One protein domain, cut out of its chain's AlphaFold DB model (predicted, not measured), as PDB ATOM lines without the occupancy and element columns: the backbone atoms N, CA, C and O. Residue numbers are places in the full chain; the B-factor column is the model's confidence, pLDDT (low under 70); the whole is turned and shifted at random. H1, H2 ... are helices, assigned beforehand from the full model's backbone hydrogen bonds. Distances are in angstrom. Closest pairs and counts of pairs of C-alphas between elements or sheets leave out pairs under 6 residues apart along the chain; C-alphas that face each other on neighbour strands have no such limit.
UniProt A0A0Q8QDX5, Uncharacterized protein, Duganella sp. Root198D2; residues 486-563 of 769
ATOM      1  N   ALA A 486      16.684   2.957 -21.374       97.06
ATOM      2  CA  ALA A 486      16.937   2.636 -22.774       97.06
ATOM      3  C   ALA A 486      16.050   1.493 -23.306       97.06
ATOM      4  O   ALA A 486      15.922   1.326 -24.515       97.06
ATOM      5  N   THR A 487      15.455   0.676 -22.428       96.56
ATOM      6  CA  THR A 487      14.570  -0.425 -22.837       96.56
ATOM      7  C   THR A 487      13.178   0.073 -23.238       96.56
ATOM      8  O   THR A 487      12.494   0.753 -22.474       96.56
ATOM      9  N   GLU A 488      12.707  -0.359 -24.412       95.94
ATOM     10  CA  GLU A 488      11.337  -0.139 -24.891       95.94
ATOM     11  C   GLU A 488      10.341  -1.080 -24.195       95.94
ATOM     12  O   GLU A 488       9.810  -2.032 -24.769       95.94
ATOM     13  N   TRP A 489      10.066  -0.811 -22.918       96.19
ATOM     14  CA  TRP A 489       9.229  -1.659 -22.064       96.19
ATOM     15  C   TRP A 489       7.839  -1.971 -22.633       96.19
ATOM     16  O   TRP A 489       7.293  -3.041 -22.362       96.19
ATOM     17  N   ALA A 490       7.270  -1.048 -23.415       94.19
ATOM     18  CA  ALA A 490       5.959  -1.199 -24.041       94.19
ATOM     19  C   ALA A 490       5.951  -2.187 -25.222       94.19
ATOM     20  O   ALA A 490       4.901  -2.750 -25.525       94.19
ATOM     21  N   ALA A 491       7.099  -2.420 -25.866       96.31
ATOM     22  CA  ALA A 491       7.232  -3.362 -26.978       96.31
ATOM     23  C   ALA A 491       7.459  -4.811 -26.506       96.31
ATOM     24  O   ALA A 491       7.323  -5.760 -27.278       96.31
ATOM     25  N   MET A 492       7.803  -5.006 -25.229       97.25
ATOM     26  CA  MET A 492       8.126  -6.317 -24.672       97.25
ATOM     27  C   MET A 492       6.875  -7.094 -24.218       97.25
ATOM     28  O   MET A 492       5.980  -6.525 -23.586       97.25
ATOM     29  N   PRO A 493       6.822  -8.428 -24.424       97.81
ATOM     30  CA  PRO A 493       5.780  -9.264 -23.835       97.81
ATOM     31  C   PRO A 493       5.770  -9.170 -22.306       97.81
ATOM     32  O   PRO A 493       6.818  -9.235 -21.661       97.81
ATOM     33  N   ALA A 494       4.582  -9.120 -21.700       97.50
ATOM     34  CA  ALA A 494       4.421  -8.794 -20.279       97.50
ATOM     35  C   ALA A 494       5.238  -9.683 -19.315       97.50
ATOM     36  O   ALA A 494       5.772  -9.201 -18.313       97.50
ATOM     37  N   LEU A 495       5.367 -10.982 -19.613       97.25
ATOM     38  CA  LEU A 495       6.188 -11.900 -18.818       97.25
ATOM     39  C   LEU A 495       7.693 -11.630 -18.978       97.25
ATOM     40  O   LEU A 495       8.431 -11.696 -17.995       97.25
ATOM     41  N   ALA A 496       8.145 -11.316 -20.195       97.81
ATOM     42  CA  ALA A 496       9.537 -10.965 -20.477       97.81
ATOM     43  C   ALA A 496       9.923  -9.643 -19.794       97.81
ATOM     44  O   ALA A 496      10.998  -9.549 -19.199       97.81
ATOM     45  N   THR A 497       9.008  -8.670 -19.776       97.81
ATOM     46  CA  THR A 497       9.140  -7.435 -18.993       97.81
ATOM     47  C   THR A 497       9.343  -7.739 -17.511       97.81
ATOM     48  O   THR A 497      10.303  -7.265 -16.912       97.81
ATOM     49  N   CYS A 498       8.507  -8.596 -16.913       98.06
ATOM     50  CA  CYS A 498       8.642  -8.956 -15.496       98.06
ATOM     51  C   CYS A 498       9.972  -9.659 -15.183       98.06
ATOM     52  O   CYS A 498      10.580  -9.369 -14.153       98.06
ATOM     53  N   LYS A 499      10.437 -10.557 -16.063       97.75
ATOM     54  CA  LYS A 499      11.757 -11.202 -15.932       97.75
ATOM     55  C   LYS A 499      12.889 -10.174 -15.958       97.75
ATOM     56  O   LYS A 499      13.773 -10.232 -15.111       97.75
ATOM     57  N   SER A 500      12.822  -9.218 -16.880       97.94
ATOM     58  CA  SER A 500      13.843  -8.178 -17.038       97.94
ATOM     59  C   SER A 500      13.857  -7.214 -15.850       97.94
ATOM     60  O   SER A 500      14.921  -6.937 -15.309       97.94
ATOM     61  N   ILE A 501      12.684  -6.793 -15.354       97.88
ATOM     62  CA  ILE A 501      12.567  -6.000 -14.118       97.88
ATOM     63  C   ILE A 501      13.196  -6.747 -12.937       97.88
ATOM     64  O   ILE A 501      13.952  -6.157 -12.174       97.88
ATOM     65  N   LEU A 502      12.908  -8.045 -12.774       97.56
ATOM     66  CA  LEU A 502      13.478  -8.841 -11.684       97.56
ATOM     67  C   LEU A 502      15.009  -8.923 -11.770       97.56
ATOM     68  O   LEU A 502      15.670  -8.786 -10.743       97.56
ATOM     69  N   ALA A 503      15.552  -9.125 -12.973       97.62
ATOM     70  CA  ALA A 503      16.993  -9.170 -13.206       97.62
ATOM     71  C   ALA A 503      17.664  -7.826 -12.882       97.62
ATOM     72  O   ALA A 503      18.623  -7.797 -12.114       97.62
ATOM     73  N   LEU A 504      17.109  -6.712 -13.373       97.62
ATOM     74  CA  LEU A 504      17.639  -5.377 -13.090       97.62
ATOM     75  C   LEU A 504      17.514  -5.001 -11.608       97.62
ATOM     76  O   LEU A 504      18.416  -4.380 -11.056       97.62
ATOM     77  N   CYS A 505      16.433  -5.395 -10.926       97.62
ATOM     78  CA  CYS A 505      16.331  -5.206  -9.477       97.62
ATOM     79  C   CYS A 505      17.477  -5.914  -8.743       97.62
ATOM     80  O   CYS A 505      18.076  -5.322  -7.852       97.62
ATOM     81  N   ALA A 506      17.816  -7.148  -9.129       96.12
ATOM     82  CA  ALA A 506      18.931  -7.874  -8.526       96.12
ATOM     83  C   ALA A 506      20.287  -7.205  -8.819       96.12
ATOM     84  O   ALA A 506      21.085  -7.036  -7.904       96.12
ATOM     85  N   GLU A 507      20.520  -6.771 -10.062       95.12
ATOM     86  CA  GLU A 507      21.757  -6.091 -10.478       95.12
ATOM     87  C   GLU A 507      21.980  -4.763  -9.732       95.12
ATOM     88  O   GLU A 507      23.095  -4.456  -9.310       95.12
ATOM     89  N   TYR A 508      20.919  -3.977  -9.530       92.56
ATOM     90  CA  TYR A 508      21.006  -2.663  -8.887       92.56
ATOM     91  C   TYR A 508      20.808  -2.708  -7.364       92.56
ATOM     92  O   TYR A 508      20.976  -1.675  -6.712       92.56
ATOM     93  N   GLY A 509      20.494  -3.878  -6.793       95.19
ATOM     94  CA  GLY A 509      20.224  -4.044  -5.361       95.19
ATOM     95  C   GLY A 509      18.909  -3.396  -4.911       95.19
ATOM     96  O   GLY A 509      18.854  -2.799  -3.842       95.19
ATOM     97  N   LEU A 510      17.869  -3.466  -5.745       96.44
ATOM     98  CA  LEU A 510      16.555  -2.868  -5.500       96.44
ATOM     99  C   LEU A 510      15.525  -3.913  -5.067       96.44
ATOM    100  O   LEU A 510      15.542  -5.063  -5.515       96.44
ATOM    101  N   ASP A 511      14.538  -3.468  -4.293       95.56
ATOM    102  CA  ASP A 511      13.369  -4.282  -3.984       95.56
ATOM    103  C   ASP A 511      12.544  -4.571  -5.240       95.56
ATOM    104  O   ASP A 511      12.108  -3.682  -5.975       95.56
ATOM    105  N   SER A 512      12.290  -5.858  -5.478       94.62
ATOM    106  CA  SER A 512      11.511  -6.287  -6.634       94.62
ATOM    107  C   SER A 512      10.028  -5.922  -6.475       94.62
ATOM    108  O   SER A 512       9.399  -6.337  -5.495       94.62
ATOM    109  N   PRO A 513       9.399  -5.266  -7.473       95.12
ATOM    110  CA  PRO A 513       7.970  -4.960  -7.428       95.12
ATOM    111  C   PRO A 513       7.099  -6.195  -7.707       95.12
ATOM    112  O   PRO A 513       5.871  -6.119  -7.580       95.12
ATOM    113  N   LEU A 514       7.711  -7.319  -8.109       96.81
ATOM    114  CA  LEU A 514       7.010  -8.535  -8.496       96.81
ATOM    115  C   LEU A 514       6.346  -9.195  -7.273       96.81
ATOM    116  O   LEU A 514       7.019  -9.490  -6.272       96.81
ATOM    117  N   PRO A 515       5.049  -9.552  -7.361       96.81
ATOM    118  CA  PRO A 515       4.380 -10.340  -6.333       96.81
ATOM    119  C   PRO A 515       5.149 -11.629  -6.016       96.81
ATOM    120  O   PRO A 515       5.649 -12.297  -6.921       96.81
ATOM    121  N   ARG A 516       5.194 -12.031  -4.736       96.62
ATOM    122  CA  ARG A 516       5.930 -13.230  -4.276       96.62
ATOM    123  C   ARG A 516       5.623 -14.478  -5.114       96.62
ATOM    124  O   ARG A 516       6.539 -15.208  -5.466       96.62
ATOM    125  N   ARG A 517       4.353 -14.695  -5.476       97.06
ATOM    126  CA  ARG A 517       3.931 -15.825  -6.321       97.06
ATOM    127  C   ARG A 517       4.464 -15.753  -7.754       97.06
ATOM    128  O   ARG A 517       4.826 -16.785  -8.301       97.06
ATOM    129  N   LEU A 518       4.543 -14.558  -8.345       97.50
ATOM    130  CA  LEU A 518       5.135 -14.382  -9.673       97.50
ATOM    131  C   LEU A 518       6.645 -14.633  -9.630       97.50
ATOM    132  O   LEU A 518       7.158 -15.322 -10.501       97.50
ATOM    133  N   ARG A 519       7.342 -14.158  -8.589       96.94
ATOM    134  CA  ARG A 519       8.766 -14.479  -8.383       96.94
ATOM    135  C   ARG A 519       8.991 -15.984  -8.247       96.94
ATOM    136  O   ARG A 519       9.815 -16.531  -8.967       96.94
ATOM    137  N   ALA A 520       8.204 -16.653  -7.403       96.31
ATOM    138  CA  ALA A 520       8.262 -18.105  -7.240       96.31
ATOM    139  C   ALA A 520       8.032 -18.840  -8.571       96.31
ATOM    140  O   ALA A 520       8.763 -19.772  -8.895       96.31
ATOM    141  N   HIS A 521       7.075 -18.371  -9.377       97.00
ATOM    142  CA  HIS A 521       6.823 -18.911 -10.708       97.00
ATOM    143  C   HIS A 521       7.997 -18.731 -11.673       97.00
ATOM    144  O   HIS A 521       8.403 -19.688 -12.323       97.00
ATOM    145  N   LEU A 522       8.592 -17.537 -11.722       95.81
ATOM    146  CA  LEU A 522       9.779 -17.272 -12.542       95.81
ATOM    147  C   LEU A 522      11.009 -18.077 -12.092       95.81
ATOM    148  O   LEU A 522      11.864 -18.377 -12.917       95.81
ATOM    149  N   MET A 523      11.073 -18.445 -10.810       94.50
ATOM    150  CA  MET A 523      12.103 -19.309 -10.223       94.50
ATOM    151  C   MET A 523      11.789 -20.811 -10.347       94.50
ATOM    152  O   MET A 523      12.547 -21.628  -9.838       94.50
ATOM    153  N   GLY A 524      10.663 -21.197 -10.959       95.69
ATOM    154  CA  GLY A 524      10.260 -22.603 -11.099       95.69
ATOM    155  C   GLY A 524       9.754 -23.269  -9.810       95.69
ATOM    156  O   GLY A 524       9.554 -24.476  -9.784       95.69
ATOM    157  N   THR A 525       9.512 -22.501  -8.744       96.06
ATOM    158  CA  THR A 525       9.072 -23.012  -7.426       96.06
ATOM    159  C   THR A 525       7.556 -22.949  -7.216       96.06
ATOM    160  O   THR A 525       7.044 -23.425  -6.206       96.06
ATOM    161  N   ALA A 526       6.814 -22.360  -8.158       95.50
ATOM    162  CA  ALA A 526       5.355 -22.337  -8.151       95.50
ATOM    163  C   ALA A 526       4.793 -22.349  -9.579       95.50
ATOM    164  O   ALA A 526       5.408 -21.834 -10.514       95.50
ATOM    165  N   HIS A 527       3.579 -22.865  -9.752       95.88
ATOM    166  CA  HIS A 527       2.853 -22.756 -11.015       95.88
ATOM    167  C   HIS A 527       1.728 -21.722 -10.892       95.88
ATOM    168  O   HIS A 527       0.990 -21.701  -9.906       95.88
ATOM    169  N   LEU A 528       1.622 -20.840 -11.885       96.56
ATOM    170  CA  LEU A 528       0.521 -19.899 -12.053       96.56
ATOM    171  C   LEU A 528      -0.197 -20.209 -13.360       96.56
ATOM    172  O   LEU A 528       0.458 -20.469 -14.368       96.56
ATOM    173  N   ASN A 529      -1.526 -20.137 -13.346       96.94
ATOM    174  CA  ASN A 529      -2.306 -20.199 -14.580       96.94
ATOM    175  C   ASN A 529      -2.210 -18.874 -15.363       96.94
ATOM    176  O   ASN A 529      -1.770 -17.852 -14.828       96.94
ATOM    177  N   GLU A 530      -2.655 -18.873 -16.620       96.75
ATOM    178  CA  GLU A 530      -2.542 -17.709 -17.511       96.75
ATOM    179  C   GLU A 530      -3.228 -16.452 -16.958       96.75
ATOM    180  O   GLU A 530      -2.660 -15.362 -17.007       96.75
ATOM    181  N   ALA A 531      -4.410 -16.591 -16.351       96.50
ATOM    182  CA  ALA A 531      -5.138 -15.460 -15.772       96.50
ATOM    183  C   ALA A 531      -4.395 -14.844 -14.571       96.50
ATOM    184  O   ALA A 531      -4.312 -13.619 -14.428       96.50
ATOM    185  N   GLN A 532      -3.817 -15.680 -13.702       97.25
ATOM    186  CA  GLN A 532      -2.984 -15.242 -12.582       97.25
ATOM    187  C   GLN A 532      -1.701 -14.577 -13.080       97.25
ATOM    188  O   GLN A 532      -1.315 -13.536 -12.541       97.25
ATOM    189  N   LEU A 533      -1.072 -15.152 -14.107       97.38
ATOM    190  CA  LEU A 533       0.127 -14.624 -14.741       97.38
ATOM    191  C   LEU A 533      -0.142 -13.236 -15.325       97.38
ATOM    192  O   LEU A 533       0.504 -12.272 -14.922       97.38
ATOM    193  N   ALA A 534      -1.167 -13.102 -16.170       97.06
ATOM    194  CA  ALA A 534      -1.576 -11.834 -16.768       97.06
ATOM    195  C   ALA A 534      -1.890 -10.776 -15.700       97.06
ATOM    196  O   ALA A 534      -1.419  -9.637 -15.783       97.06
ATOM    197  N   ARG A 535      -2.619 -11.150 -14.637       97.75
ATOM    198  CA  ARG A 535      -2.909 -10.247 -13.514       97.75
ATOM    199  C   ARG A 535      -1.635  -9.781 -12.811       97.75
ATOM    200  O   ARG A 535      -1.496  -8.585 -12.567       97.75
ATOM    201  N   HIS A 536      -0.729 -10.693 -12.463       97.69
ATOM    202  CA  HIS A 536       0.502 -10.345 -11.752       97.69
ATOM    203  C   HIS A 536       1.475  -9.542 -12.622       97.69
ATOM    204  O   HIS A 536       2.076  -8.590 -12.118       97.69
ATOM    205  N   CYS A 537       1.578  -9.858 -13.914       97.81
ATOM    206  CA  CYS A 537       2.372  -9.079 -14.857       97.81
ATOM    207  C   CYS A 537       1.825  -7.656 -14.995       97.81
ATOM    208  O   CYS A 537       2.579  -6.702 -14.845       97.81
ATOM    209  N   ARG A 538       0.505  -7.492 -15.159       97.25
ATOM    210  CA  ARG A 538      -0.141  -6.170 -15.214       97.25
ATOM    211  C   ARG A 538       0.139  -5.326 -13.967       97.25
ATOM    212  O   ARG A 538       0.481  -4.157 -14.098       97.25
ATOM    213  N   VAL A 539       0.032  -5.907 -12.768       96.38
ATOM    214  CA  VAL A 539       0.347  -5.200 -11.506       96.38
ATOM    215  C   VAL A 539       1.823  -4.800 -11.436       96.38
ATOM    216  O   VAL A 539       2.136  -3.712 -10.966       96.38
ATOM    217  N   THR A 540       2.723  -5.663 -11.906       96.62
ATOM    218  CA  THR A 540       4.167  -5.387 -11.928       96.62
ATOM    219  C   THR A 540       4.490  -4.249 -12.895       96.62
ATOM    220  O   THR A 540       5.169  -3.302 -12.511       96.62
ATOM    221  N   ILE A 541       3.950  -4.296 -14.115       96.62
ATOM    222  CA  ILE A 541       4.149  -3.266 -15.145       96.62
ATOM    223  C   ILE A 541       3.568  -1.923 -14.690       96.62
ATOM    224  O   ILE A 541       4.218  -0.899 -14.844       96.62
ATOM    225  N   ALA A 542       2.406  -1.917 -14.031       95.69
ATOM    226  CA  ALA A 542       1.837  -0.694 -13.459       95.69
ATOM    227  C   ALA A 542       2.729  -0.045 -12.377       95.69
ATOM    228  O   ALA A 542       2.592   1.142 -12.103       95.69
ATOM    229  N   ARG A 543       3.642  -0.810 -11.760       96.62
ATOM    230  CA  ARG A 543       4.615  -0.331 -10.761       96.62
ATOM    231  C   ARG A 543       5.986  -0.001 -11.350       96.62
ATOM    232  O   ARG A 543       6.837   0.493 -10.614       96.62
ATOM    233  N   LEU A 544       6.204  -0.253 -12.642       97.06
ATOM    234  CA  LEU A 544       7.475   0.011 -13.317       97.06
ATOM    235  C   LEU A 544       7.987   1.446 -13.081       97.06
ATOM    236  O   LEU A 544       9.150   1.568 -12.698       97.06
ATOM    237  N   PRO A 545       7.158   2.510 -13.162       98.00
ATOM    238  CA  PRO A 545       7.655   3.874 -12.969       98.00
ATOM    239  C   PRO A 545       8.219   4.101 -11.567       98.00
ATOM    240  O   PRO A 545       9.241   4.758 -11.408       98.00
ATOM    241  N   SER A 546       7.601   3.510 -10.539       98.06
ATOM    242  CA  SER A 546       8.101   3.606  -9.162       98.06
ATOM    243  C   SER A 546       9.457   2.922  -8.986       98.06
ATOM    244  O   SER A 546      10.287   3.408  -8.226       98.06
ATOM    245  N   VAL A 547       9.707   1.817  -9.692       97.81
ATOM    246  CA  VAL A 547      10.990   1.101  -9.603       97.81
ATOM    247  C   VAL A 547      12.078   1.770 -10.433       97.81
ATOM    248  O   VAL A 547      13.213   1.846  -9.977       97.81
ATOM    249  N   GLN A 548      11.735   2.338 -11.590       98.44
ATOM    250  CA  GLN A 548      12.645   3.201 -12.348       98.44
ATOM    251  C   GLN A 548      13.083   4.417 -11.514       98.44
ATOM    252  O   GLN A 548      14.260   4.770 -11.504       98.44
ATOM    253  N   LEU A 549      12.163   5.023 -10.758       98.69
ATOM    254  CA  LEU A 549      12.476   6.107  -9.823       98.69
ATOM    255  C   LEU A 549      13.382   5.647  -8.669       98.69
ATOM    256  O   LEU A 549      14.377   6.306  -8.383       98.69
ATOM    257  N   ALA A 550      13.116   4.480  -8.072       98.38
ATOM    258  CA  ALA A 550      14.004   3.897  -7.060       98.38
ATOM    259  C   ALA A 550      15.413   3.600  -7.614       98.38
ATOM    260  O   ALA A 550      16.411   3.796  -6.920       98.38
ATOM    261  N   ALA A 551      15.514   3.179  -8.880       98.31
ATOM    262  CA  ALA A 551      16.796   3.010  -9.556       98.31
ATOM    263  C   ALA A 551      17.541   4.346  -9.703       98.31
ATOM    264  O   ALA A 551      18.733   4.408  -9.394       98.31
ATOM    265  N   LEU A 552      16.849   5.426 -10.094       98.38
ATOM    266  CA  LEU A 552      17.440   6.770 -10.133       98.38
ATOM    267  C   LEU A 552      17.923   7.222  -8.756       98.38
ATOM    268  O   LEU A 552      19.028   7.747  -8.654       98.38
ATOM    269  N   GLU A 553      17.145   7.001  -7.697       98.38
ATOM    270  CA  GLU A 553      17.561   7.337  -6.331       98.38
ATOM    271  C   GLU A 553      18.815   6.568  -5.911       98.38
ATOM    272  O   GLU A 553      19.754   7.163  -5.380       98.38
ATOM    273  N   ALA A 554      18.879   5.263  -6.193       97.44
ATOM    274  CA  ALA A 554      20.056   4.451  -5.898       97.44
ATOM    275  C   ALA A 554      21.299   4.947  -6.655       97.44
ATOM    276  O   ALA A 554      22.381   5.046  -6.075       97.44
ATOM    277  N   MET A 555      21.152   5.308  -7.934       98.00
ATOM    278  CA  MET A 555      22.233   5.896  -8.729       98.00
ATOM    279  C   MET A 555      22.664   7.263  -8.184       98.00
ATOM    280  O   MET A 555      23.861   7.523  -8.066       98.00
ATOM    281  N   ALA A 556      21.708   8.120  -7.817       98.19
ATOM    282  CA  ALA A 556      21.981   9.440  -7.258       98.19
ATOM    283  C   ALA A 556      22.746   9.327  -5.937       98.19
ATOM    284  O   ALA A 556      23.749  10.009  -5.749       98.19
ATOM    285  N   TRP A 557      22.346   8.412  -5.051       97.75
ATOM    286  CA  TRP A 557      23.055   8.185  -3.795       97.75
ATOM    287  C   TRP A 557      24.479   7.671  -3.985       97.75
ATOM    288  O   TRP A 557      25.371   8.128  -3.275       97.75
ATOM    289  N   ARG A 558      24.727   6.790  -4.963       97.00
ATOM    290  CA  ARG A 558      26.100   6.371  -5.300       97.00
ATOM    291  C   ARG A 558      26.976   7.564  -5.695       97.00
ATOM    292  O   ARG A 558      28.153   7.581  -5.356       97.00
ATOM    293  N   GLN A 559      26.414   8.563  -6.377       97.12
ATOM    294  CA  GLN A 559      27.138   9.782  -6.749       97.12
ATOM    295  C   GLN A 559      27.296  10.769  -5.580       97.12
ATOM    296  O   GLN A 559      28.361  11.364  -5.435       97.12
ATOM    297  N   ILE A 560      26.248  10.968  -4.775       98.00
ATOM    298  CA  ILE A 560      26.215  11.948  -3.677       98.00
ATOM    299  C   ILE A 560      27.084  11.490  -2.503       98.00
ATOM    300  O   ILE A 560      27.908  12.255  -2.010       98.00
ATOM    301  N   ASP A 561      26.889  10.250  -2.059       97.88
ATOM    302  CA  ASP A 561      27.465   9.728  -0.819       97.88
ATOM    303  C   ASP A 561      28.652   8.789  -1.058       97.88
ATOM    304  O   ASP A 561      29.455   8.600  -0.156       97.88
ATOM    305  N   GLY A 562      28.837   8.253  -2.270       96.12
ATOM    306  CA  GLY A 562      29.934   7.321  -2.580       96.12
ATOM    307  C   GLY A 562      31.343   7.769  -2.142       96.12
ATOM    308  O   GLY A 562      32.121   6.918  -1.714       96.12
ATOM    309  N   PRO A 563      31.703   9.071  -2.195       95.00
ATOM    310  CA  PRO A 563      32.993   9.549  -1.691       95.00
ATOM    311  C   PRO A 563      33.149   9.570  -0.161       95.00
ATOM    312  O   PRO A 563      34.271   9.774   0.300       95.00
TER     313      PRO A 563
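AT A GLANCE: This is residues 486 to 563 of the 769 residues of an uncharacterized protein of Duganella sp. Root198D2 (UniProt A0A0Q8QDX5). Two helices set end to end, H3 and H4, make the long axis of this domain, and H1 runs beside the first part of H4 with its beginning, residues 494 to 498, packed across H3. The short H2 packs crosswise on H3, and the last residues, 556 to 563, stick out as a free end. The printed part has 78 residues with four named helices, in the order H1, H2, H3, H4, and no named strand; the class is all helix. It is only just compact, close to loose, with a radius of gyration of the C-alphas of 13.7 A, and its C-alphas span 48 by 26 by 15 A, an outline only just flat.

IN THESE COORDINATES: Begin at Ala 486, whose C-alpha is at (16.937, 2.636, -22.774), and go along residues 486 to 493 to reach H1. Find C-alpha 494 at (4.421, -8.794, -20.279); from there H1, residues 494 to 508, runs 21.0 A. After a short link of 7 residues comes H2, residues 516 to 522. Another short link of 7 residues leads to H3, residues 530 to 542, 18.0 A long. One residue, Arg 543, makes the tight link to H4, residues 544 to 561, the longest helix at 25.5 A, which ends at C-alpha 561, (27.465, 9.728, -0.819).

HOW THE PARTS SIT: Look first at the beginning of H1, where residues 494 to 498 alone touch H3; the closest C-alphas are those of Ala 494 and Cys 537, 5.8 A apart. H1 and H3 run the same way at a steep tilt of 49 degrees. H1 and H4 only just touch, with 3 pairs of C-alphas within 8 A, the closest being Tyr 508 and Ala 551 at 7.1 A. They run the same way at a shallow tilt of 14 degrees. H1 and H2 are close but not clearly touching: their closest C-alphas, of Lys 499 and Leu 522, are 7.2 A apart, and their lines are about perpendicular at 76 degrees. H2 and H3 only just touch, with 3 pairs of C-alphas within 8 A, H3 with residues 533 to 537 alone; the closest C-alphas are those of Leu 518 and His 536, 6.5 A apart. They run opposite ways at a steep tilt of 69 degrees, only just short of about perpendicular. The packing of the helices is mostly crossed, only just: of three touching pairs, one is at a shallow tilt. H2 and H4 are apart, and H3 and H4 meet only through their link. In H1, H2, H3 and H4, every O i to N i+4 pair is within hydrogen-bond range.

THE WHOLE: Look to Asn 529 and Pro 563 for the two C-alphas farthest apart, at 47.9 A. Without residues 556 to 563, which stand free and of which 556 to 561 belong to H4, the body spans 36 by 24 by 15 A. The printed part has no cut, and none of the links is long. The mean pLDDT of the printed part is 96.9, and no printed residue is under 70.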